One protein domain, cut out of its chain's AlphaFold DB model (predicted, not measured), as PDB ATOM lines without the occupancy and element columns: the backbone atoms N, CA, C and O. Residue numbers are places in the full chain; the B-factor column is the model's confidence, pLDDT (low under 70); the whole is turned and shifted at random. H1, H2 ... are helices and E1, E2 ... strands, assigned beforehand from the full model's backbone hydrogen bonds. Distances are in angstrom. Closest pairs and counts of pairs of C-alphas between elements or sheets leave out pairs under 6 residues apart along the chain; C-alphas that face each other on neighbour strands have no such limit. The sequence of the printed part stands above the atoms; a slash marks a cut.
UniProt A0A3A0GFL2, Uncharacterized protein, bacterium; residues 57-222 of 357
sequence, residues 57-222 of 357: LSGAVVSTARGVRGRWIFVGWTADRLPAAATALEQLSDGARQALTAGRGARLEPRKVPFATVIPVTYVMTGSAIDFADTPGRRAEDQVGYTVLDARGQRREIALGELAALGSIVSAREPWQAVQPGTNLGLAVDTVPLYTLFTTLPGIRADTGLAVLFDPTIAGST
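Overview. This is residues 57 to 222 of the 357 residues of an uncharacterized protein of bacterium (UniProt A0A3A0GFL2). Two strongly twisted sheets stand partly face to face as a sandwich with crossed strands, five strands in one and four in the other, while the loop of residues 131 to 142 reaches far out at one end. H2 packs on the larger sheet, chiefly at its edge strand E10; H1 packs on the smaller sheet at E1 and on the small hairpin of E8 and E9, toward the end away from that loop. The printed part has 166 residues with eleven named strands and two named helices, in the order E1 E2 E3 H1 E4 E5 E6 E7 H2 E8 E9 E10 E11. The larger sheet runs E7 E6 E5 E11 E10 and the smaller E3 E2 E1 E4, both mixed, and the class is mixed, helices and strands. The whole is compact, with a radius of gyration of the C-alphas of 16.8 A, yet elongated, spanning 61 by 35 by 28 A.

Along the chain. E1, residues 57 to 63, begins at C-alpha 57 at (282.111, 231.549, 233.671) and is 17.1 A long. E2 is residues 72 to 77, 16.6 A, and E3 is residues 83 to 86. H1, residues 94 to 105, measures 16.3 A, and E4 is residues 111 to 113. E5, residues 117 to 130, is the longest strand by residues, 27.8 A from first to last C-alpha; it bends by 96 degrees at residue 127 and ends at C-alpha 130 at (250.890, 229.170, 222.235). E6, residues 143 to 149, is 19.0 A long, and E7, residues 155 to 161, is 19.8 A. H2, residues 162 to 171, measures 13.9 A. E8 is residues 176 to 179, E9 residues 191 to 194 and E10 residues 196 to 200. E11, residues 208 to 213, is 16.0 A long and ends at C-alpha 213 at (272.067, 230.839, 231.642).

Arrangement. In the larger sheet, E5, E6 and E7 form a meander, each strand the antiparallel neighbour of the one before; N 127 and O 145 are 2.8 A apart, and N 146 and O 158 are 2.8 A apart. The pairing of E5 is staggered: residues 117 to 122 pair with E11, residues 122 to 130 with E6. E5 and E11 are parallel, with N 121 and O 211 at 2.9 A. E10 and E11 are an antiparallel hairpin, with N 210 and O 199 at 2.8 A. H2 is on this sheet at a height over the sheet of 7.1 A, over E7 and E10, and slantwise to the strands at 49 degrees to E7 on the local plane; its closest C-alphas to E10 are those of Ser 168 and Thr 199, 5.5 A. The smaller sheet faces the larger in the sandwich, two sheets face to face, their strands at 79 degrees; the C-alphas of Pro 83 and Pro 120, the closest of E3 and E5, are 5.4 A apart. E1, E2 and E3 are a second meander, with N 73 and O 61 at 2.8 A and N 84 and O 76 at 2.8 A. E4 is parallel to E1, with N 62 and O 111 at 2.9 A. E3, H1 and E4 make a split strand-helix-strand unit, two strands running the same way with E2 and E1 between them, and its crossover is right-handed. H1 is on this sheet at a height over the sheet of 9.8 A. The closest C-alphas of H1 and E8 are those of Ala 99 and Val 179, 5.4 A. E8 and E9 are an antiparallel hairpin, with N 178 and O 192 at 2.9 A, and E9 runs on into E10 at 32 degrees. In H1 and H2 every O i to N i+4 pair is within hydrogen-bond range.

Size, cuts and confidence. The C-alphas of Pro 136 and Asn 184 are the two farthest apart, 61.7 A. The printed part has no cut. The links E5 to E6 and E8 to E9 are long. The mean pLDDT of the printed part is 85.2; residues 105 to 108, 133, 135 to 137 and 179 to 190 are under 70.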
ATOM      1  N   LEU A  57     282.289 232.200 234.967       90.31
ATOM      2  CA  LEU A  57     282.111 231.549 233.671       90.31
ATOM      3  C   LEU A  57     281.074 230.417 233.761       90.31
ATOM      4  O   LEU A  57     281.218 229.505 234.571       90.31
ATOM      5  N   SER A  58     280.064 230.458 232.893       90.12
ATOM      6  CA  SER A  58     279.055 229.397 232.734       90.12
ATOM      7  C   SER A  58     279.302 228.538 231.497       90.12
ATOM      8  O   SER A  58     278.855 227.397 231.433       90.12
ATOM      9  N   GLY A  59     280.003 229.078 230.500       90.31
ATOM     10  CA  GLY A  59     280.328 228.349 229.287       90.31
ATOM     11  C   GLY A  59     281.334 229.078 228.412       90.31
ATOM     12  O   GLY A  59     281.393 230.309 228.383       90.31
ATOM     13  N   ALA A  60     282.104 228.301 227.659       91.75
ATOM     14  CA  ALA A  60     282.955 228.796 226.590       91.75
ATOM     15  C   ALA A  60     282.671 227.997 225.314       91.75
ATOM     16  O   ALA A  60     282.725 226.766 225.307       91.75
ATOM     17  N   VAL A  61     282.347 228.706 224.236       92.75
ATOM     18  CA  VAL A  61     281.982 228.117 222.946       92.75
ATOM     19  C   VAL A  61     282.797 228.724 221.819       92.75
ATOM     20  O   VAL A  61     283.339 229.822 221.935       92.75
ATOM     21  N   VAL A  62     282.871 228.005 220.704       94.31
ATOM     22  CA  VAL A  62     283.564 228.456 219.498       94.31
ATOM     23  C   VAL A  62     282.557 228.702 218.383       94.31
ATOM     24  O   VAL A  62     281.749 227.838 218.039       94.31
ATOM     25  N   SER A  63     282.623 229.886 217.783       95.50
ATOM     26  CA  SER A  63     281.773 230.264 216.661       95.50
ATOM     27  C   SER A  63     282.130 229.493 215.390       95.50
ATOM     28  O   SER A  63     283.301 229.361 215.019       95.50
ATOM     29  N   THR A  64     281.114 229.031 214.667       96.06
ATOM     30  CA  THR A  64     281.227 228.495 213.302       96.06
ATOM     31  C   THR A  64     280.656 229.442 212.246       96.06
ATOM     32  O   THR A  64     280.744 229.134 211.050       96.06
ATOM     33  N   ALA A  65     280.137 230.602 212.667       93.75
ATOM     34  CA  ALA A  65     279.553 231.609 211.792       93.75
ATOM     35  C   ALA A  65     280.572 232.134 210.772       93.75
ATOM     36  O   ALA A  65     281.773 232.272 211.042       93.75
ATOM     37  N   ARG A  66     280.093 232.431 209.563       91.81
ATOM     38  CA  ARG A  66     280.939 232.957 208.485       91.81
ATOM     39  C   ARG A  66     281.543 234.304 208.906       91.81
ATOM     40  O   ARG A  66     280.851 235.149 209.452       91.81
ATOM     41  N   GLY A  67     282.835 234.498 208.639       91.38
ATOM     42  CA  GLY A  67     283.560 235.736 208.960       91.38
ATOM     43  C   GLY A  67     284.169 235.787 210.366       91.38
ATOM     44  O   GLY A  67     285.117 236.534 210.570       91.38
ATOM     45  N   VAL A  68     283.701 234.960 211.307       93.81
ATOM     46  CA  VAL A  68     284.240 234.887 212.683       93.81
ATOM     47  C   VAL A  68     284.463 233.445 213.158       93.81
ATOM     48  O   VAL A  68     284.523 233.165 214.353       93.81
ATOM     49  N   ARG A  69     284.588 232.504 212.215       94.81
ATOM     50  CA  ARG A  69     284.819 231.084 212.500       94.81
ATOM     51  C   ARG A  69     286.079 230.902 213.349       94.81
ATOM     52  O   ARG A  69     287.132 231.435 213.016       94.81
ATOM     53  N   GLY A  70     285.971 230.104 214.407       93.31
ATOM     54  CA  GLY A  70     287.056 229.868 215.360       93.31
ATOM     55  C   GLY A  70     287.122 230.897 216.492       93.31
ATOM     56  O   GLY A  70     287.882 230.692 217.435       93.31
ATOM     57  N   ARG A  71     286.319 231.972 216.446       94.75
ATOM     58  CA  ARG A  71     286.249 232.956 217.531       94.75
ATOM     59  C   ARG A  71     285.626 232.337 218.778       94.75
ATOM     60  O   ARG A  71     284.562 231.726 218.696       94.75
ATOM     61  N   TRP A  72     286.266 232.557 219.920       93.69
ATOM     62  CA  TRP A  72     285.720 232.200 221.223       93.69
ATOM     63  C   TRP A  72     284.626 233.170 221.652       93.69
ATOM     64  O   TRP A  72     284.713 234.378 221.424       93.69
ATOM     65  N   ILE A  73     283.603 232.619 222.288       95.00
ATOM     66  CA  ILE A  73     282.545 233.356 222.959       95.00
ATOM     67  C   ILE A  73     282.444 232.780 224.368       95.00
ATOM     68  O   ILE A  73     282.254 231.576 224.549       95.00
ATOM     69  N   PHE A  74     282.590 233.644 225.358       94.50
ATOM     70  CA  PHE A  74     282.488 233.323 226.771       94.50
ATOM     71  C   PHE A  74     281.161 233.854 227.291       94.50
ATOM     72  O   PHE A  74     280.775 234.971 226.952       94.50
ATOM     73  N   VAL A  75     280.464 233.064 228.098       95.00
ATOM     74  CA  VAL A  75     279.186 233.453 228.702       95.00
ATOM     75  C   VAL A  75     279.183 233.113 230.180       95.00
ATOM     76  O   VAL A  75     279.766 232.114 230.608       95.00
ATOM     77  N   GLY A  76     278.535 233.952 230.971       94.25
ATOM     78  CA  GLY A  76     278.542 233.819 232.417       94.25
ATOM     79  C   GLY A  76     277.885 235.004 233.095       94.25
ATOM     80  O   GLY A  76     277.048 235.678 232.497       94.25
ATOM     81  N   TRP A  77     278.288 235.268 234.330       93.94
ATOM     82  CA  TRP A  77     277.753 236.363 235.129       93.94
ATOM     83  C   TRP A  77     278.831 237.370 235.501       93.94
ATOM     84  O   TRP A  77     279.992 237.007 235.708       93.94
ATOM     85  N   THR A  78     278.434 238.633 235.605       94.38
ATOM     86  CA  THR A  78     279.227 239.682 236.252       94.38
ATOM     87  C   THR A  78     279.249 239.486 237.772       94.38
ATOM     88  O   THR A  78     278.500 238.667 238.315       94.38
ATOM     89  N   ALA A  79     280.070 240.275 238.473       90.44
ATOM     90  CA  ALA A  79     280.096 240.304 239.939       90.44
ATOM     91  C   ALA A  79     278.712 240.618 240.551       90.44
ATOM     92  O   ALA A  79     278.330 240.026 241.557       90.44
ATOM     93  N   ASP A  80     277.915 241.461 239.882       90.81
ATOM     94  CA  ASP A  80     276.544 241.817 240.282       90.81
ATOM     95  C   ASP A  80     275.489 240.771 239.874       90.81
ATOM     96  O   ASP A  80     274.291 241.054 239.883       90.81
ATOM     97  N   ARG A  81     275.909 239.560 239.475       91.00
ATOM     98  CA  ARG A  81     275.034 238.461 239.017       91.00
ATOM     99  C   ARG A  81     274.223 238.772 237.755       91.00
ATOM    100  O   ARG A  81     273.233 238.096 237.476       91.00
ATOM    101  N   LEU A  82     274.649 239.737 236.943       94.50
ATOM    102  CA  LEU A  82     274.000 240.027 235.664       94.50
ATOM    103  C   LEU A  82     274.567 239.131 234.555       94.50
ATOM    104  O   LEU A  82     275.782 238.919 234.512       94.50
ATOM    105  N   PRO A  83     273.728 238.594 233.652       96.31
ATOM    106  CA  PRO A  83     274.200 237.753 232.559       96.31
ATOM    107  C   PRO A  83     275.047 238.572 231.575       96.31
ATOM    108  O   PRO A  83     274.659 239.663 231.155       96.31
ATOM    109  N   ALA A  84     276.196 238.031 231.180       96.62
ATOM    110  CA  ALA A  84     277.169 238.692 230.321       96.62
ATOM    111  C   ALA A  84     277.773 237.733 229.284       96.62
ATOM    112  O   ALA A  84     277.820 236.513 229.468       96.62
ATOM    113  N   ALA A  85     278.229 238.313 228.173       95.94
ATOM    114  CA  ALA A  85     278.905 237.623 227.088       95.94
ATOM    115  C   ALA A  85     280.134 238.427 226.659       95.94
ATOM    116  O   ALA A  85     280.081 239.653 226.568       95.94
ATOM    117  N   ALA A  86     281.224 237.726 226.375       95.38
ATOM    118  CA  ALA A  86     282.511 238.302 226.018       95.38
ATOM    119  C   ALA A  86     283.150 237.524 224.865       95.38
ATOM    120  O   ALA A  86     282.868 236.344 224.658       95.38
ATOM    121  N   THR A  87     284.041 238.173 224.119       93.81
ATOM    122  CA  THR A  87     284.808 237.529 223.033       93.81
ATOM    123  C   THR A  87     286.315 237.646 223.215       93.81
ATOM    124  O   THR A  87     287.069 237.036 222.459       93.81
ATOM    125  N   ALA A  88     286.758 238.431 224.195       92.81
ATOM    126  CA  ALA A  88     288.159 238.662 224.511       92.81
ATOM    127  C   ALA A  88     288.485 238.095 225.902       92.81
ATOM    128  O   ALA A  88     287.645 238.124 226.802       92.81
ATOM    129  N   LEU A  89     289.693 237.556 226.086       92.12
ATOM    130  CA  LEU A  89     290.104 236.959 227.367       92.12
ATOM    131  C   LEU A  89     290.280 238.016 228.462       92.12
ATOM    132  O   LEU A  89     290.126 237.718 229.642       92.12
ATOM    133  N   GLU A  90     290.573 239.251 228.070       93.56
ATOM    134  CA  GLU A  90     290.716 240.421 228.934       93.56
ATOM    135  C   GLU A  90     289.382 240.819 229.587       93.56
ATOM    136  O   GLU A  90     289.370 241.496 230.609       93.56
ATOM    137  N   GLN A  91     288.258 240.360 229.025       94.81
ATOM    138  CA  GLN A  91     286.908 240.548 229.564       94.81
ATOM    139  C   GLN A  91     286.519 239.450 230.570       94.81
ATOM    140  O   GLN A  91     285.366 239.377 230.996       94.81
ATOM    141  N   LEU A  92     287.463 238.586 230.954       93.94
ATOM    142  CA  LEU A  92     287.295 237.576 231.992       93.94
ATOM    143  C   LEU A  92     288.083 237.978 233.243       93.94
ATOM    144  O   LEU A  92     289.272 238.320 233.160       93.94
ATOM    145  N   SER A  93     287.449 237.874 234.413       92.69
ATOM    146  CA  SER A  93     288.144 238.016 235.695       92.69
ATOM    147  C   SER A  93     289.240 236.954 235.843       92.69
ATOM    148  O   SER A  93     289.277 235.957 235.113       92.69
ATOM    149  N   ASP A  94     290.161 237.151 236.789       89.00
ATOM    150  CA  ASP A  94     291.205 236.156 237.059       89.00
ATOM    151  C   ASP A  94     290.597 234.790 237.425       89.00
ATOM    152  O   ASP A  94     291.067 233.759 236.939       89.00
ATOM    153  N   GLY A  95     289.502 234.781 238.194       84.94
ATOM    154  CA  GLY A  95     288.759 233.566 238.539       84.94
ATOM    155  C   GLY A  95     288.160 232.876 237.310       84.94
ATOM    156  O   GLY A  95     288.360 231.676 237.110       84.94
ATOM    157  N   ALA A  96     287.509 233.633 236.422       88.75
ATOM    158  CA  ALA A  96     286.970 233.096 235.172       88.75
ATOM    159  C   ALA A  96     288.069 232.553 234.234       88.75
ATOM    160  O   ALA A  96     287.886 231.508 233.602       88.75
ATOM    161  N   ARG A  97     289.242 233.204 234.170       89.25
ATOM    162  CA  ARG A  97     290.398 232.726 233.384       89.25
ATOM    163  C   ARG A  97     291.008 231.448 233.953       89.25
ATOM    164  O   ARG A  97     291.389 230.562 233.181       89.25
ATOM    165  N   GLN A  98     291.082 231.325 235.275       83.38
ATOM    166  CA  GLN A  98     291.508 230.088 235.932       83.38
ATOM    167  C   GLN A  98     290.538 228.943 235.626       83.38
ATOM    168  O   GLN A  98     290.986 227.883 235.187       83.38
ATOM    169  N   ALA A  99     289.226 229.177 235.739       81.44
ATOM    170  CA  ALA A  99     288.203 228.185 235.404       81.44
ATOM    171  C   ALA A  99     288.291 227.730 233.935       81.44
ATOM    172  O   ALA A  99     288.243 226.532 233.648       81.44
ATOM    173  N   LEU A 100     288.500 228.666 233.000       86.00
ATOM    174  CA  LEU A 100     288.719 228.355 231.584       86.00
ATOM    175  C   LEU A 100     289.976 227.496 231.370       86.00
ATOM    176  O   LEU A 100     289.951 226.525 230.615       86.00
ATOM    177  N   THR A 101     291.084 227.851 232.026       82.50
ATOM    178  CA  THR A 101     292.364 227.132 231.903       82.50
ATOM    179  C   THR A 101     292.252 225.713 232.449       82.50
ATOM    180  O   THR A 101     292.707 224.769 231.805       82.50
ATOM    181  N   ALA A 102     291.597 225.554 233.596       74.62
ATOM    182  CA  ALA A 102     291.356 224.262 234.215       74.62
ATOM    183  C   ALA A 102     290.458 223.368 233.339       74.62
ATOM    184  O   ALA A 102     290.809 222.214 233.086       74.62
ATOM    185  N   GLY A 103     289.379 223.918 232.765       72.69
ATOM    186  CA  GLY A 103     288.532 223.202 231.803       72.69
ATOM    187  C   GLY A 103     289.298 222.733 230.558       72.69
ATOM    188  O   GLY A 103     289.134 221.599 230.107       72.69
ATOM    189  N   ARG A 104     290.220 223.556 230.036       76.00
ATOM    190  CA  ARG A 104     291.101 223.166 228.916       76.00
ATOM    191  C   ARG A 104     292.125 222.100 229.308       76.00
ATOM    192  O   ARG A 104     292.410 221.216 228.501       76.00
ATOM    193  N   GLY A 105     292.667 222.164 230.524       67.62
ATOM    194  CA  GLY A 105     293.579 221.152 231.067       67.62
ATOM    195  C   GLY A 105     292.942 219.760 231.136       67.62
ATOM    196  O   GLY A 105     293.612 218.764 230.867       67.62
ATOM    197  N   ALA A 106     291.629 219.702 231.375       66.88
ATOM    198  CA  ALA A 106     290.828 218.478 231.343       66.88
ATOM    199  C   ALA A 106     290.513 217.954 229.921       66.88
ATOM    200  O   ALA A 106     289.799 216.964 229.785       66.88
ATOM    201  N   ARG A 107     291.055 218.579 228.858       66.81
ATOM    202  CA  ARG A 107     290.837 218.225 227.435       66.81
ATOM    203  C   ARG A 107     289.370 218.234 227.001       66.81
ATOM    204  O   ARG A 107     288.967 217.460 226.138       66.81
ATOM    205  N   LEU A 108     288.578 219.120 227.587       66.25
ATOM    206  CA  LEU A 108     287.194 219.300 227.182       66.25
ATOM    207  C   LEU A 108     287.148 220.144 225.913       66.25
ATOM    208  O   LEU A 108     287.643 221.274 225.880       66.25
ATOM    209  N   GLU A 109     286.578 219.574 224.856       72.25
ATOM    210  CA  GLU A 109     286.393 220.281 223.596       72.25
ATOM    211  C   GLU A 109     285.310 221.356 223.762       72.25
ATOM    212  O   GLU A 109     284.224 221.073 224.274       72.25
ATOM    213  N   PRO A 110     285.564 222.602 223.331       80.94
ATOM    214  CA  PRO A 110     284.550 223.634 223.398       80.94
ATOM    215  C   PRO A 110     283.422 223.324 222.420       80.94
ATOM    216  O   PRO A 110     283.642 223.022 221.239       80.94
ATOM    217  N   ARG A 111     282.185 223.483 222.888       87.12
ATOM    218  CA  ARG A 111     281.011 223.350 222.032       87.12
ATOM    219  C   ARG A 111     281.068 224.374 220.896       87.12
ATOM    220  O   ARG A 111     281.425 225.536 221.086       87.12
ATOM    221  N   LYS A 112     280.687 223.938 219.698       91.94
ATOM    222  CA  LYS A 112     280.622 224.780 218.500       91.94
ATOM    223  C   LYS A 112     279.212 225.335 218.319       91.94
ATOM    224  O   LYS A 112     278.247 224.581 218.410       91.94
ATOM    225  N   VAL A 113     279.091 226.631 218.038       93.00
ATOM    226  CA  VAL A 113     277.796 227.312 217.845       93.00
ATOM    227  C   VAL A 113     277.764 228.104 216.534       93.00
ATOM    228  O   VAL A 113     278.775 228.704 216.169       93.00
ATOM    229  N   PRO A 114     276.624 228.168 215.821       94.06
ATOM    230  CA  PRO A 114     276.516 228.849 214.527       94.06
ATOM    231  C   PRO A 114     276.382 230.377 214.631       94.06
ATOM    232  O   PRO A 114     276.006 231.029 213.662       94.06
ATOM    233  N   PHE A 115     276.690 230.961 215.789       94.75
ATOM    234  CA  PHE A 115     276.463 232.373 216.073       94.75
ATOM    235  C   PHE A 115     277.763 233.162 216.032       94.75
ATOM    236  O   PHE A 115     278.774 232.735 216.589       94.75
ATOM    237  N   ALA A 116     277.741 234.321 215.389       93.62
ATOM    238  CA  ALA A 116     278.787 235.317 215.507       93.62
ATOM    239  C   ALA A 116     278.731 235.970 216.891       93.62
ATOM    240  O   ALA A 116     279.758 236.079 217.557       93.62
ATOM    241  N   THR A 117     277.550 236.371 217.347       93.06
ATOM    242  CA  THR A 117     277.333 237.046 218.635       93.06
ATOM    243  C   THR A 117     276.271 236.320 219.444       93.06
ATOM    244  O   THR A 117     275.420 235.640 218.878       93.06
ATOM    245  N   VAL A 118     276.296 236.464 220.769       94.81
ATOM    246  CA  VAL A 118     275.251 235.916 221.642       94.81
ATOM    247  C   VAL A 118     274.723 236.989 222.580       94.81
ATOM    248  O   VAL A 118     275.488 237.807 223.085       94.81
ATOM    249  N   ILE A 119     273.413 236.975 222.802       95.62
ATOM    250  CA  ILE A 119     272.731 237.803 223.793       95.62
ATOM    251  C   ILE A 119     272.584 236.952 225.059       95.62
ATOM    252  O   ILE A 119     271.898 235.930 225.007       95.62
ATOM    253  N   PRO A 120     273.238 237.311 226.175       96.56
ATOM    254  CA  PRO A 120     273.155 236.547 227.410       96.56
ATOM    255  C   PRO A 120     271.890 236.926 228.190       96.56
ATOM    256  O   PRO A 120     271.577 238.107 228.354       96.56
ATOM    257  N   VAL A 121     271.173 235.924 228.693       97.19
ATOM    258  CA  VAL A 121     270.019 236.098 229.583       97.19
ATOM    259  C   VAL A 121     270.049 235.055 230.696       97.19
ATOM    260  O   VAL A 121     270.566 233.957 230.498       97.19
ATOM    261  N   THR A 122     269.484 235.368 231.859       97.38
ATOM    262  CA  THR A 122     269.288 234.383 232.938       97.38
ATOM    263  C   THR A 122     267.849 233.887 232.926       97.38
ATOM    264  O   THR A 122     266.921 234.695 232.944       97.38
ATOM    265  N   TYR A 123     267.653 232.571 232.885       96.25
ATOM    266  CA  TYR A 123     266.333 231.949 232.983       96.25
ATOM    267  C   TYR A 123     265.695 232.226 234.350       96.25
ATOM    268  O   TYR A 123     266.346 232.047 235.379       96.25
ATOM    269  N   VAL A 124     264.421 232.627 234.351       92.38
ATOM    270  CA  VAL A 124     263.620 232.802 235.573       92.38
ATOM    271  C   VAL A 124     262.529 231.743 235.642       92.38
ATOM    272  O   VAL A 124     262.467 230.991 236.611       92.38
ATOM    273  N   MET A 125     261.668 231.679 234.624       86.94
ATOM    274  CA  MET A 125     260.576 230.708 234.569       86.94
ATOM    275  C   MET A 125     260.097 230.449 233.139       86.94
ATOM    276  O   MET A 125     260.276 231.278 232.245       86.94
ATOM    277  N   THR A 126     259.456 229.301 232.945       84.25
ATOM    278  CA  THR A 126     258.725 228.959 231.723       84.25
ATOM    279  C   THR A 126     257.273 229.411 231.857       84.25
ATOM    280  O   THR A 126     256.571 228.986 232.776       84.25
ATOM    281  N   GLY A 127     256.830 230.256 230.930       76.19
ATOM    282  CA  GLY A 127     255.461 230.748 230.829       76.19
ATOM    283  C   GLY A 127     254.541 229.786 230.073       76.19
ATOM    284  O   GLY A 127     254.766 228.571 230.027       76.19
ATOM    285  N   SER A 128     253.474 230.334 229.496       73.62
ATOM    286  CA  SER A 128     252.513 229.577 228.690       73.62
ATOM    287  C   SER A 128     253.086 229.200 227.325       73.62
ATOM    288  O   SER A 128     254.026 229.825 226.827       73.62
ATOM    289  N   ALA A 129     252.495 228.183 226.700       76.06
ATOM    290  CA  ALA A 129     252.758 227.861 225.305       76.06
ATOM    291  C   ALA A 129     251.563 228.244 224.430       76.06
ATOM    292  O   ALA A 129     250.413 228.197 224.869       76.06
ATOM    293  N   ILE A 130     251.855 228.668 223.206       75.12
ATOM    294  CA  ILE A 130     250.890 229.170 222.235       75.12
ATOM    295  C   ILE A 130     250.911 228.235 221.031       75.12
ATOM    296  O   ILE A 130     251.944 228.088 220.375       75.12
ATOM    297  N   ASP A 131     249.754 227.641 220.754       75.69
ATOM    298  CA  ASP A 131     249.474 226.921 219.514       75.69
ATOM    299  C   ASP A 131     249.168 227.939 218.412       75.69
ATOM    300  O   ASP A 131     248.222 228.734 218.516       75.69
ATOM    301  N   PHE A 132     249.991 227.944 217.368       75.25
ATOM    302  CA  PHE A 132     249.705 228.729 216.181       75.25
ATOM    303  C   PHE A 132     248.956 227.852 215.189       75.25
ATOM    304  O   PHE A 132     249.454 226.831 214.736       75.25
ATOM    305  N   ALA A 133     247.754 228.291 214.814       66.56
ATOM    306  CA  ALA A 133     246.933 227.539 213.883       66.56
ATOM    307  C   ALA A 133     247.639 227.358 212.532       66.56
ATOM    308  O   ALA A 133     248.075 228.326 211.897       66.56
ATOM    309  N   ASP A 134     247.664 226.113 212.069       72.69
ATOM    310  CA  ASP A 134     248.079 225.781 210.716       72.69
ATOM    311  C   ASP A 134     247.210 226.502 209.681       72.69
ATOM    312  O   ASP A 134     245.989 226.637 209.816       72.69
ATOM    313  N   THR A 135     247.843 226.920 208.590       67.12
ATOM    314  CA  THR A 135     247.146 227.447 207.412       67.12
ATOM    315  C   THR A 135     247.321 226.487 206.236       67.12
ATOM    316  O   THR A 135     248.312 225.753 206.184       67.12
ATOM    317  N   PRO A 136     246.387 226.448 205.265       66.62
ATOM    318  CA  PRO A 136     246.546 225.603 204.086       66.62
ATOM    319  C   PRO A 136     247.887 225.878 203.386       66.62
ATOM    320  O   PRO A 136     248.126 226.981 202.903       66.62
ATOM    321  N   GLY A 137     248.768 224.873 203.355       64.88
ATOM    322  CA  GLY A 137     250.098 224.965 202.742       64.88
ATOM    323  C   GLY A 137     251.215 225.508 203.643       64.88
ATOM    324  O   GLY A 137     252.348 225.613 203.179       64.88
ATOM    325  N   ARG A 138     250.941 225.834 204.914       71.19
ATOM    326  CA  ARG A 138     251.973 226.225 205.881       71.19
ATOM    327  C   ARG A 138     251.616 225.763 207.288       71.19
ATOM    328  O   ARG A 138     250.665 226.265 207.891       71.19
ATOM    329  N   ARG A 139     252.448 224.871 207.817       78.44
ATOM    330  CA  ARG A 139     252.415 224.497 209.228       78.44
ATOM    331  C   ARG A 139     253.072 225.569 210.079       78.44
ATOM    332  O   ARG A 139     254.093 226.140 209.672       78.44
ATOM    333  N   ALA A 140     252.455 225.880 211.205       80.25
ATOM    334  CA  ALA A 140     252.967 226.875 212.127       80.25
ATOM    335  C   ALA A 140     253.697 226.198 213.291       80.25
ATOM    336  O   ALA A 140     253.370 225.096 213.721       80.25
ATOM    337  N   GLU A 141     254.764 226.848 213.738       86.50
ATOM    338  CA  GLU A 141     255.569 226.372 214.853       86.50
ATOM    339  C   GLU A 141     254.935 226.842 216.165       86.50
ATOM    340  O   GLU A 141     254.655 228.037 216.307       86.50
ATOM    341  N   ASP A 142     254.748 225.928 217.121       87.88
ATOM    342  CA  ASP A 142     254.278 226.299 218.459       87.88
ATOM    343  C   ASP A 142     255.372 227.081 219.172       87.88
ATOM    344  O   ASP A 142     256.568 226.856 218.956       87.88
ATOM    345  N   GLN A 143     254.974 227.993 220.051       89.94
ATOM    346  CA  GLN A 143     255.923 228.782 220.827       89.94
ATOM    347  C   GLN A 143     255.735 228.560 222.315       89.94
ATOM    348  O   GLN A 143     254.614 228.480 222.805       89.94
ATOM    349  N   VAL A 144     256.844 228.521 223.044       87.69
ATOM    350  CA  VAL A 144     256.856 228.516 224.507       87.69
ATOM    351  C   VAL A 144     257.389 229.862 224.983       87.69
ATOM    352  O   VAL A 144     258.438 230.321 224.519       87.69
ATOM    353  N   GLY A 145     256.646 230.509 225.879       88.69
ATOM    354  CA  GLY A 145     257.053 231.744 226.539       88.69
ATOM    355  C   GLY A 145     258.021 231.479 227.689       88.69
ATOM    356  O   GLY A 145     257.920 230.470 228.388       88.69
ATOM    357  N   TYR A 146     258.951 232.401 227.912       92.31
ATOM    358  CA  TYR A 146     259.897 232.366 229.019       92.31
ATOM    359  C   TYR A 146     260.107 233.766 229.577       92.31
ATOM    360  O   TYR A 146     260.400 234.705 228.832       92.31
ATOM    361  N   THR A 147     260.084 233.874 230.900       93.12
ATOM    362  CA  THR A 147     260.570 235.063 231.588       93.12
ATOM    363  C   THR A 147     262.066 234.905 231.836       93.12
ATOM    364  O   THR A 147     262.530 233.900 232.390       93.12
ATOM    365  N   VAL A 148     262.838 235.914 231.444       95.81
ATOM    366  CA  VAL A 148     264.293 235.960 231.608       95.81
ATOM    367  C   VAL A 148     264.740 237.300 232.188       95.81
ATOM    368  O   VAL A 148     264.026 238.296 232.085       95.81
ATOM    369  N   LEU A 149     265.930 237.343 232.782       96.81
ATOM    370  CA  LEU A 149     266.626 238.586 233.119       96.81
ATOM    371  C   LEU A 149     267.640 238.913 232.026       96.81
ATOM    372  O   LEU A 149     268.448 238.058 231.660       96.81
ATOM    373  N   ASP A 150     267.602 240.139 231.511       95.19
ATOM    374  CA  ASP A 150     268.596 240.634 230.559       95.19
ATOM    375  C   ASP A 150     269.879 241.130 231.255       95.19
ATOM    376  O   ASP A 150     269.991 241.150 232.481       95.19
ATOM    377  N   ALA A 151     270.867 241.554 230.461       93.69
ATOM    378  CA  ALA A 151     272.148 242.067 230.956       93.69
ATOM    379  C   ALA A 151     272.034 243.349 231.811       93.69
ATOM    380  O   ALA A 151     273.021 243.775 232.405       93.69
ATOM    381  N   ARG A 152     270.855 243.984 231.875       94.19
ATOM    382  CA  ARG A 152     270.557 245.137 232.742       94.19
ATOM    383  C   ARG A 152     269.759 244.734 233.986       94.19
ATOM    384  O   ARG A 152     269.308 245.609 234.720       94.19
ATOM    385  N   GLY A 153     269.534 243.436 234.195       92.50
ATOM    386  CA  GLY A 153     268.716 242.908 235.284       92.50
ATOM    387  C   GLY A 153     267.217 243.133 235.088       92.50
ATOM    388  O   GLY A 153     266.448 242.972 236.034       92.50
ATOM    389  N   GLN A 154     266.773 243.520 233.887       96.06
ATOM    390  CA  GLN A 154     265.354 243.738 233.620       96.06
ATOM    391  C   GLN A 154     264.685 242.420 233.235       96.06
ATOM    392  O   GLN A 154     265.215 241.654 232.427       96.06
ATOM    393  N   ARG A 155     263.493 242.174 233.793       95.12
ATOM    394  CA  ARG A 155     262.646 241.054 233.375       95.12
ATOM    395  C   ARG A 155     262.143 241.287 231.953       95.12
ATOM    396  O   ARG A 155     261.651 242.368 231.630       95.12
ATOM    397  N   ARG A 156     262.267 240.264 231.116       93.38
ATOM    398  CA  ARG A 156     261.830 240.238 229.720       93.38
ATOM    399  C   ARG A 156     261.063 238.952 229.461       93.38
ATOM    400  O   ARG A 156     261.478 237.892 229.914       93.38
ATOM    401  N   GLU A 157     259.991 239.066 228.694       91.62
ATOM    402  CA  GLU A 157     259.314 237.925 228.088       91.62
ATOM    403  C   GLU A 157     259.969 237.636 226.736       91.62
ATOM    404  O   GLU A 157     260.150 238.544 225.918       91.62
ATOM    405  N   ILE A 158     260.332 236.381 226.504       92.12
ATOM    406  CA  ILE A 158     260.792 235.886 225.207       92.12
ATOM    407  C   ILE A 158     259.944 234.684 224.804       92.12
ATOM    408  O   ILE A 158     259.516 233.910 225.652       92.12
ATOM    409  N   ALA A 159     259.736 234.502 223.505       91.19
ATOM    410  CA  ALA A 159     259.076 233.323 222.964       91.19
ATOM    411  C   ALA A 159     260.066 232.562 222.082       91.19
ATOM    412  O   ALA A 159     260.693 233.151 221.195       91.19
ATOM    413  N   LEU A 160     260.222 231.264 222.332       92.50
ATOM    414  CA  LEU A 160     261.015 230.381 221.479       92.50
ATOM    415  C   LEU A 160     260.081 229.415 220.762       92.50
ATOM    416  O   LEU A 160     259.196 228.834 221.388       92.50
ATOM    417  N   GLY A 161     260.308 229.230 219.462       92.25
ATOM    418  CA  GLY A 161     259.670 228.157 218.704       92.25
ATOM    419  C   GLY A 161     260.073 226.782 219.238       92.25
ATOM    420  O   GLY A 161     261.179 226.616 219.768       92.25
ATOM    421  N   GLU A 162     259.191 225.793 219.117       92.69
ATOM    422  CA  GLU A 162     259.410 224.440 219.632       92.69
ATOM    423  C   GLU A 162     260.702 223.797 219.097       92.69
ATOM    424  O   GLU A 162     261.410 223.137 219.861       92.69
ATOM    425  N   LEU A 163     261.092 224.039 217.837       93.62
ATOM    426  CA  LEU A 163     262.351 223.531 217.280       93.62
ATOM    427  C   LEU A 163     263.553 224.195 217.941       93.62
ATOM    428  O   LEU A 163     264.526 223.520 218.283       93.62
ATOM    429  N   ALA A 164     263.487 225.512 218.131       93.19
ATOM    430  CA  ALA A 164     264.546 226.276 218.774       93.19
ATOM    431  C   ALA A 164     264.711 225.863 220.247       93.19
ATOM    432  O   ALA A 164     265.840 225.691 220.719       93.19
ATOM    433  N   ALA A 165     263.606 225.660 220.965       94.81
ATOM    434  CA  ALA A 165     263.609 225.219 222.354       94.81
ATOM    435  C   ALA A 165     264.137 223.780 222.481       94.81
ATOM    436  O   ALA A 165     265.177 223.563 223.110       94.81
ATOM    437  N   LEU A 166     263.495 222.809 221.822       96.19
ATOM    438  CA  LEU A 166     263.851 221.388 221.915       96.19
ATOM    439  C   LEU A 166     265.255 221.108 221.361       96.19
ATOM    440  O   LEU A 166     266.053 220.430 222.010       96.19
ATOM    441  N   GLY A 167     265.608 221.687 220.212       94.94
ATOM    442  CA  GLY A 167     266.935 221.527 219.614       94.94
ATOM    443  C   GLY A 167     268.050 222.081 220.504       94.94
ATOM    444  O   GLY A 167     269.136 221.493 220.590       94.94
ATOM    445  N   SER A 168     267.786 223.176 221.227       94.75
ATOM    446  CA  SER A 168     268.752 223.731 222.178       94.75
ATOM    447  C   SER A 168     268.953 222.837 223.404       94.75
ATOM    448  O   SER A 168     270.106 222.653 223.802       94.75
ATOM    449  N   ILE A 169     267.882 222.221 223.932       96.31
ATOM    450  CA  ILE A 169     267.938 221.233 225.027       96.31
ATOM    451  C   ILE A 169     268.822 220.055 224.626       96.31
ATOM    452  O   ILE A 169     269.769 219.726 225.337       96.31
ATOM    453  N   VAL A 170     268.561 219.462 223.458       94.62
ATOM    454  CA  VAL A 170     269.335 218.323 222.936       94.62
ATOM    455  C   VAL A 170     270.807 218.689 222.797       94.62
ATOM    456  O   VAL A 170     271.688 217.939 223.212       94.62
ATOM    457  N   SER A 171     271.077 219.871 222.252       91.50
ATOM    458  CA  SER A 171     272.442 220.336 222.032       91.50
ATOM    459  C   SER A 171     273.180 220.676 223.336       91.50
ATOM    460  O   SER A 171     274.403 220.787 223.326       91.50
ATOM    461  N   ALA A 172     272.464 220.868 224.449       91.62
ATOM    462  CA  ALA A 172     273.030 221.106 225.776       91.62
ATOM    463  C   ALA A 172     273.273 219.822 226.586       91.62
ATOM    464  O   ALA A 172     273.667 219.924 227.744       91.62
ATOM    465  N   ARG A 173     273.090 218.634 225.986       89.94
ATOM    466  CA  ARG A 173     273.399 217.334 226.610       89.94
ATOM    467  C   ARG A 173     274.805 217.271 227.199       89.94
ATOM    468  O   ARG A 173     274.996 216.658 228.238       89.94
ATOM    469  N   GLU A 174     275.771 217.884 226.526       84.94
ATOM    470  CA  GLU A 174     277.143 217.993 227.010       84.94
ATOM    471  C   GLU A 174     277.309 219.352 227.711       84.94
ATOM    472  O   GLU A 174     277.447 220.378 227.029       84.94
ATOM    473  N   PRO A 175     277.238 219.406 229.058       83.81
ATOM    474  CA  PRO A 175     277.400 220.653 229.791       83.81
ATOM    475  C   PRO A 175     278.847 221.144 229.727       83.81
ATOM    476  O   PRO A 175     279.795 220.369 229.580       83.81
ATOM    477  N   TRP A 176     279.022 222.449 229.923       82.81
ATOM    478  CA  TRP A 176     280.334 222.995 230.238       82.81
ATOM    479  C   TRP A 176     280.776 222.459 231.597       82.81
ATOM    480  O   TRP A 176     280.006 222.494 232.549       82.81
ATOM    481  N   GLN A 177     282.008 221.985 231.721       76.56
ATOM    482  CA  GLN A 177     282.535 221.582 233.021       76.56
ATOM    483  C   GLN A 177     283.348 222.738 233.597       76.56
ATOM    484  O   GLN A 177     284.429 223.069 233.100       76.56
ATOM    485  N   ALA A 178     282.824 223.363 234.644       72.38
ATOM    486  CA  ALA A 178     283.574 224.339 235.415       72.38
ATOM    487  C   ALA A 178     284.447 223.624 236.450       72.38
ATOM    488  O   ALA A 178     284.027 222.641 237.050       72.38
ATOM    489  N   VAL A 179     285.651 224.131 236.688       66.69
ATOM    490  CA  VAL A 179     286.474 223.716 237.830       66.69
ATOM    491  C   VAL A 179     286.367 224.810 238.880       66.69
ATOM    492  O   VAL A 179     286.476 225.993 238.543       66.69
ATOM    493  N   GLN A 180     286.114 224.435 240.135       62.31
ATOM    494  CA  GLN A 180     286.031 225.420 241.208       62.31
ATOM    495  C   GLN A 180     287.392 226.107 241.448       62.31
ATOM    496  O   GLN A 180     288.447 225.486 241.294       62.31
ATOM    497  N   PRO A 181     287.403 227.395 241.831       51.69
ATOM    498  CA  PRO A 181     288.627 228.067 242.251       51.69
ATOM    499  C   PRO A 181     289.230 227.382 243.488       51.69
ATOM    500  O   PRO A 181     288.535 227.156 244.473       51.69
ATOM    501  N   GLY A 182     290.534 227.088 243.456       51.97
ATOM    502  CA  GLY A 182     291.267 226.516 244.596       51.97
ATOM    503  C   GLY A 182     291.391 224.989 244.606       51.97
ATOM    504  O   GLY A 182     292.079 224.451 245.474       51.97
ATOM    505  N   THR A 183     290.799 224.282 243.643       52.38
ATOM    506  CA  THR A 183     290.978 222.833 243.524       52.38
ATOM    507  C   THR A 183     292.312 222.490 242.866       52.38
ATOM    508  O   THR A 183     292.688 223.066 241.842       52.38
ATOM    509  N   ASN A 184     293.059 221.551 243.456       49.00
ATOM    510  CA  ASN A 184     294.317 221.079 242.881       49.00
ATOM    511  C   ASN A 184     294.049 220.459 241.501       49.00
ATOM    512  O   ASN A 184     293.300 219.495 241.386       49.00
ATOM    513  N   LEU A 185     294.723 220.977 240.470       52.28
ATOM    514  CA  LEU A 185     294.612 220.614 239.043       52.28
ATOM    515  C   LEU A 185     294.971 219.142 238.709       52.28
ATOM    516  O   LEU A 185     295.173 218.803 237.544       52.28
ATOM    517  N   GLY A 186     295.115 218.272 239.712       43.81
ATOM    518  CA  GLY A 186     295.690 216.934 239.588       43.81
ATOM    519  C   GLY A 186     294.739 215.857 239.065       43.81
ATOM    520  O   GLY A 186     295.219 214.872 238.512       43.81
ATOM    521  N   LEU A 187     293.420 216.015 239.200       45.38
ATOM    522  CA  LEU A 187     292.442 214.999 238.799       45.38
ATOM    523  C   LEU A 187     291.146 215.656 238.303       45.38
ATOM    524  O   LEU A 187     290.623 216.566 238.933       45.38
ATOM    525  N   ALA A 188     290.585 215.152 237.199       47.38
ATOM    526  CA  ALA A 188     289.323 215.603 236.589       47.38
ATOM    527  C   ALA A 188     288.058 215.355 237.454       47.38
ATOM    528  O   ALA A 188     286.937 215.451 236.958       47.38
ATOM    529  N   VAL A 189     288.236 215.007 238.732       48.75
ATOM    530  CA  VAL A 189     287.197 214.521 239.653       48.75
ATOM    531  C   VAL A 189     286.373 215.670 240.254       48.75
ATOM    532  O   VAL A 189     285.244 215.443 240.668       48.75
ATOM    533  N   ASP A 190     286.870 216.910 240.196       59.34
ATOM    534  CA  ASP A 190     286.227 218.077 240.826       59.34
ATOM    535  C   ASP A 190     285.575 219.045 239.822       59.34
ATOM    536  O   ASP A 190     285.476 220.255 240.051       59.34
ATOM    537  N   THR A 191     285.162 218.520 238.668       71.94
ATOM    538  CA  THR A 191     284.429 219.296 237.666       71.94
ATOM    539  C   THR A 191     282.939 219.368 237.989       71.94
ATOM    540  O   THR A 191     282.319 218.401 238.426       71.94
ATOM    541  N   VAL A 192     282.356 220.543 237.773       80.38
ATOM    542  CA  VAL A 192     280.951 220.840 238.026       80.38
ATOM    543  C   VAL A 192     280.257 221.106 236.688       80.38
ATOM    544  O   VAL A 192     280.623 222.067 236.003       80.38
ATOM    545  N   PRO A 193     279.233 220.318 236.312       84.81
ATOM    546  CA  PRO A 193     278.519 220.540 235.066       84.81
ATOM    547  C   PRO A 193     277.661 221.805 235.161       84.81
ATOM    548  O   PRO A 193     276.828 221.950 236.060       84.81
ATOM    549  N   LEU A 194     277.846 222.706 234.205       88.94
ATOM    550  CA  LEU A 194     277.061 223.908 233.979       88.94
ATOM    551  C   LEU A 194     276.407 223.826 232.600       88.94
ATOM    552  O   LEU A 194     277.051 223.854 231.550       88.94
ATOM    553  N   TYR A 195     275.089 223.722 232.608       93.00
ATOM    554  CA  TYR A 195     274.262 223.756 231.418       93.00
ATOM    555  C   TYR A 195     274.082 225.199 230.956       93.00
ATOM    556  O   TYR A 195     273.894 226.122 231.748       93.00
ATOM    557  N   THR A 196     274.153 225.409 229.648       94.75
ATOM    558  CA  THR A 196     273.845 226.683 228.998       94.75
ATOM    559  C   THR A 196     273.204 226.376 227.655       94.75
ATOM    560  O   THR A 196     273.733 225.574 226.875       94.75
ATOM    561  N   LEU A 197     272.054 226.990 227.379       95.69
ATOM    562  CA  LEU A 197     271.407 226.834 226.080       95.69
ATOM    563  C   LEU A 197     271.915 227.895 225.127       95.69
ATOM    564  O   LEU A 197     271.974 229.070 225.468       95.69
ATOM    565  N   PHE A 198     272.209 227.467 223.907       95.31
ATOM    566  CA  PHE A 198     272.466 228.354 222.787       95.31
ATOM    567  C   PHE A 198     271.393 228.085 221.747       95.31
ATOM    568  O   PHE A 198     271.284 226.956 221.260       95.31
ATOM    569  N   THR A 199     270.589 229.096 221.438       94.69
ATOM    570  CA  THR A 199     269.455 228.965 220.520       94.69
ATOM    571  C   THR A 199     269.284 230.211 219.662       94.69
ATOM    572  O   THR A 199     269.866 231.256 219.943       94.69
ATOM    573  N   THR A 200     268.517 230.108 218.584       90.94
ATOM    574  CA  THR A 200     268.136 231.265 217.768       90.94
ATOM    575  C   THR A 200     267.004 232.027 218.441       90.94
ATOM    576  O   THR A 200     266.057 231.410 218.924       90.94
ATOM    577  N   LEU A 201     267.061 233.359 218.418       82.56
ATOM    578  CA  LEU A 201     265.946 234.207 218.836       82.56
ATOM    579  C   LEU A 201     265.202 234.711 217.587       82.56
ATOM    580  O   LEU A 201     265.815 235.410 216.772       82.56
ATOM    581  N   PRO A 202     263.912 234.368 217.400       74.94
ATOM    582  CA  PRO A 202     263.129 234.867 216.274       74.94
ATOM    583  C   PRO A 202     263.130 236.400 216.208       74.94
ATOM    584  O   PRO A 202     263.078 237.080 217.230       74.94
ATOM    585  N   GLY A 203     263.192 236.956 214.996       74.81
ATOM    586  CA  GLY A 203     263.184 238.409 214.778       74.81
ATOM    587  C   GLY A 203     264.537 239.110 214.954       74.81
ATOM    588  O   GLY A 203     264.616 240.322 214.758       74.81
ATOM    589  N   ILE A 204     265.609 238.374 215.267       81.44
ATOM    590  CA  ILE A 204     266.985 238.889 215.324       81.44
ATOM    591  C   ILE A 204     267.797 238.378 214.121       81.44
ATOM    592  O   ILE A 204     267.380 237.474 213.395       81.44
ATOM    593  N   ARG A 205     268.964 238.987 213.866       83.06
ATOM    594  CA  ARG A 205     269.907 238.556 212.823       83.06
ATOM    595  C   ARG A 205     270.247 237.068 212.980       83.06
ATOM    596  O   ARG A 205     270.530 236.614 214.083       83.06
ATOM    597  N   ALA A 206     270.299 236.343 211.862       81.38
ATOM    598  CA  ALA A 206     270.528 234.894 211.836       81.38
ATOM    599  C   ALA A 206     271.879 234.448 212.436       81.38
ATOM    600  O   ALA A 206     272.030 233.298 212.836       81.38
ATOM    601  N   ASP A 207     272.863 235.347 212.500       87.62
ATOM    602  CA  ASP A 207     274.173 235.119 213.112       87.62
ATOM    603  C   ASP A 207     274.235 235.539 214.591       87.62
ATOM    604  O   ASP A 207     275.299 235.466 215.202       87.62
ATOM    605  N   THR A 208     273.123 235.959 215.193       92.75
ATOM    606  CA  THR A 208     273.033 236.274 216.622       92.75
ATOM    607  C   THR A 208     272.224 235.206 217.345       92.75
ATOM    608  O   THR A 208     271.070 234.949 217.014       92.75
ATOM    609  N   GLY A 209     272.834 234.588 218.352       94.12
ATOM    610  CA  GLY A 209     272.182 233.619 219.224       94.12
ATOM    611  C   GLY A 209     271.701 234.236 220.532       94.12
ATOM    612  O   GLY A 209     272.116 235.323 220.928       94.12
ATOM    613  N   LEU A 210     270.866 233.493 221.239       96.25
ATOM    614  CA  LEU A 210     270.531 233.691 222.640       96.25
ATOM    615  C   LEU A 210     271.311 232.667 223.470       96.25
ATOM    616  O   LEU A 210     271.294 231.478 223.146       96.25
ATOM    617  N   ALA A 211     271.984 233.125 224.523       97.00
ATOM    618  CA  ALA A 211     272.611 232.275 225.528       97.00
ATOM    619  C   ALA A 211     271.767 232.311 226.809       97.00
ATOM    620  O   ALA A 211     271.749 233.327 227.504       97.00
ATOM    621  N   VAL A 212     271.058 231.222 227.108       97.50
ATOM    622  CA  VAL A 212     270.230 231.105 228.318       97.50
ATOM    623  C   VAL A 212     271.052 230.453 229.419       97.50
ATOM    624  O   VAL A 212     271.434 229.282 229.320       97.50
ATOM    625  N   LEU A 213     271.329 231.238 230.454       96.62
ATOM    626  CA  LEU A 213     272.067 230.839 231.642       96.62
ATOM    627  C   LEU A 213     271.093 230.385 232.730       96.62
ATOM    628  O   LEU A 213     270.042 230.995 232.926       96.62
ATOM    629  N   PHE A 214     271.468 229.342 233.464       94.75
ATOM    630  CA  PHE A 214     270.709 228.857 234.615       94.75
ATOM    631  C   PHE A 214     271.491 229.137 235.883       94.75
ATOM    632  O   PHE A 214     272.644 228.712 235.994       94.75
ATOM    633  N   ASP A 215     270.860 229.842 236.815       87.62
ATOM    634  CA  ASP A 215     271.473 230.183 238.090       87.62
ATOM    635  C   ASP A 215     271.657 228.913 238.947       87.62
ATOM    636  O   ASP A 215     270.690 228.168 239.156       87.62
ATOM    637  N   PRO A 216     272.879 228.600 239.414       82.12
ATOM    638  CA  PRO A 216     273.080 227.559 240.408       82.12
ATOM    639  C   PRO A 216     272.342 227.885 241.708       82.12
ATOM    640  O   PRO A 216     272.399 229.002 242.213       82.12
ATOM    641  N   THR A 217     271.704 226.886 242.316       75.25
ATOM    642  CA  THR A 217     271.030 227.062 243.615       75.25
ATOM    643  C   THR A 217     272.018 227.396 244.736       75.25
ATOM    644  O   THR A 217     271.663 228.073 245.697       75.25
ATOM    645  N   ILE A 218     273.257 226.912 244.620       75.25
ATOM    646  CA  ILE A 218     274.347 227.164 245.560       75.25
ATOM    647  C   ILE A 218     275.531 227.709 244.759       75.25
ATOM    648  O   ILE A 218     275.877 227.180 243.702       75.25
ATOM    649  N   ALA A 219     276.179 228.765 245.253       73.06
ATOM    650  CA  ALA A 219     277.358 229.322 244.598       73.06
ATOM    651  C   ALA A 219     278.440 228.241 244.401       73.06
ATOM    652  O   ALA A 219     278.770 227.498 245.323       73.06
ATOM    653  N   GLY A 220     278.966 228.136 243.179       72.88
ATOM    654  CA  GLY A 220     279.945 227.112 242.801       72.88
ATOM    655  C   GLY A 220     279.368 225.718 242.529       72.88
ATOM    656  O   GLY A 220     280.121 224.838 242.114       72.88
ATOM    657  N   SER A 221     278.064 225.484 242.720       80.75
ATOM    658  CA  SER A 221     277.440 224.196 242.403       80.75
ATOM    659  C   SER A 221     277.027 224.091 240.939       80.75
ATOM    660  O   SER A 221     277.061 225.051 240.170       80.75
ATOM    661  N   THR A 222     276.582 222.894 240.559       86.75
ATOM    662  CA  THR A 222     275.925 222.687 239.271       86.75
ATOM    663  C   THR A 222     274.626 223.493 239.190       86.75
ATOM    664  O   THR A 222     273.959 223.717 240.203       86.75
TER     665      THR A 222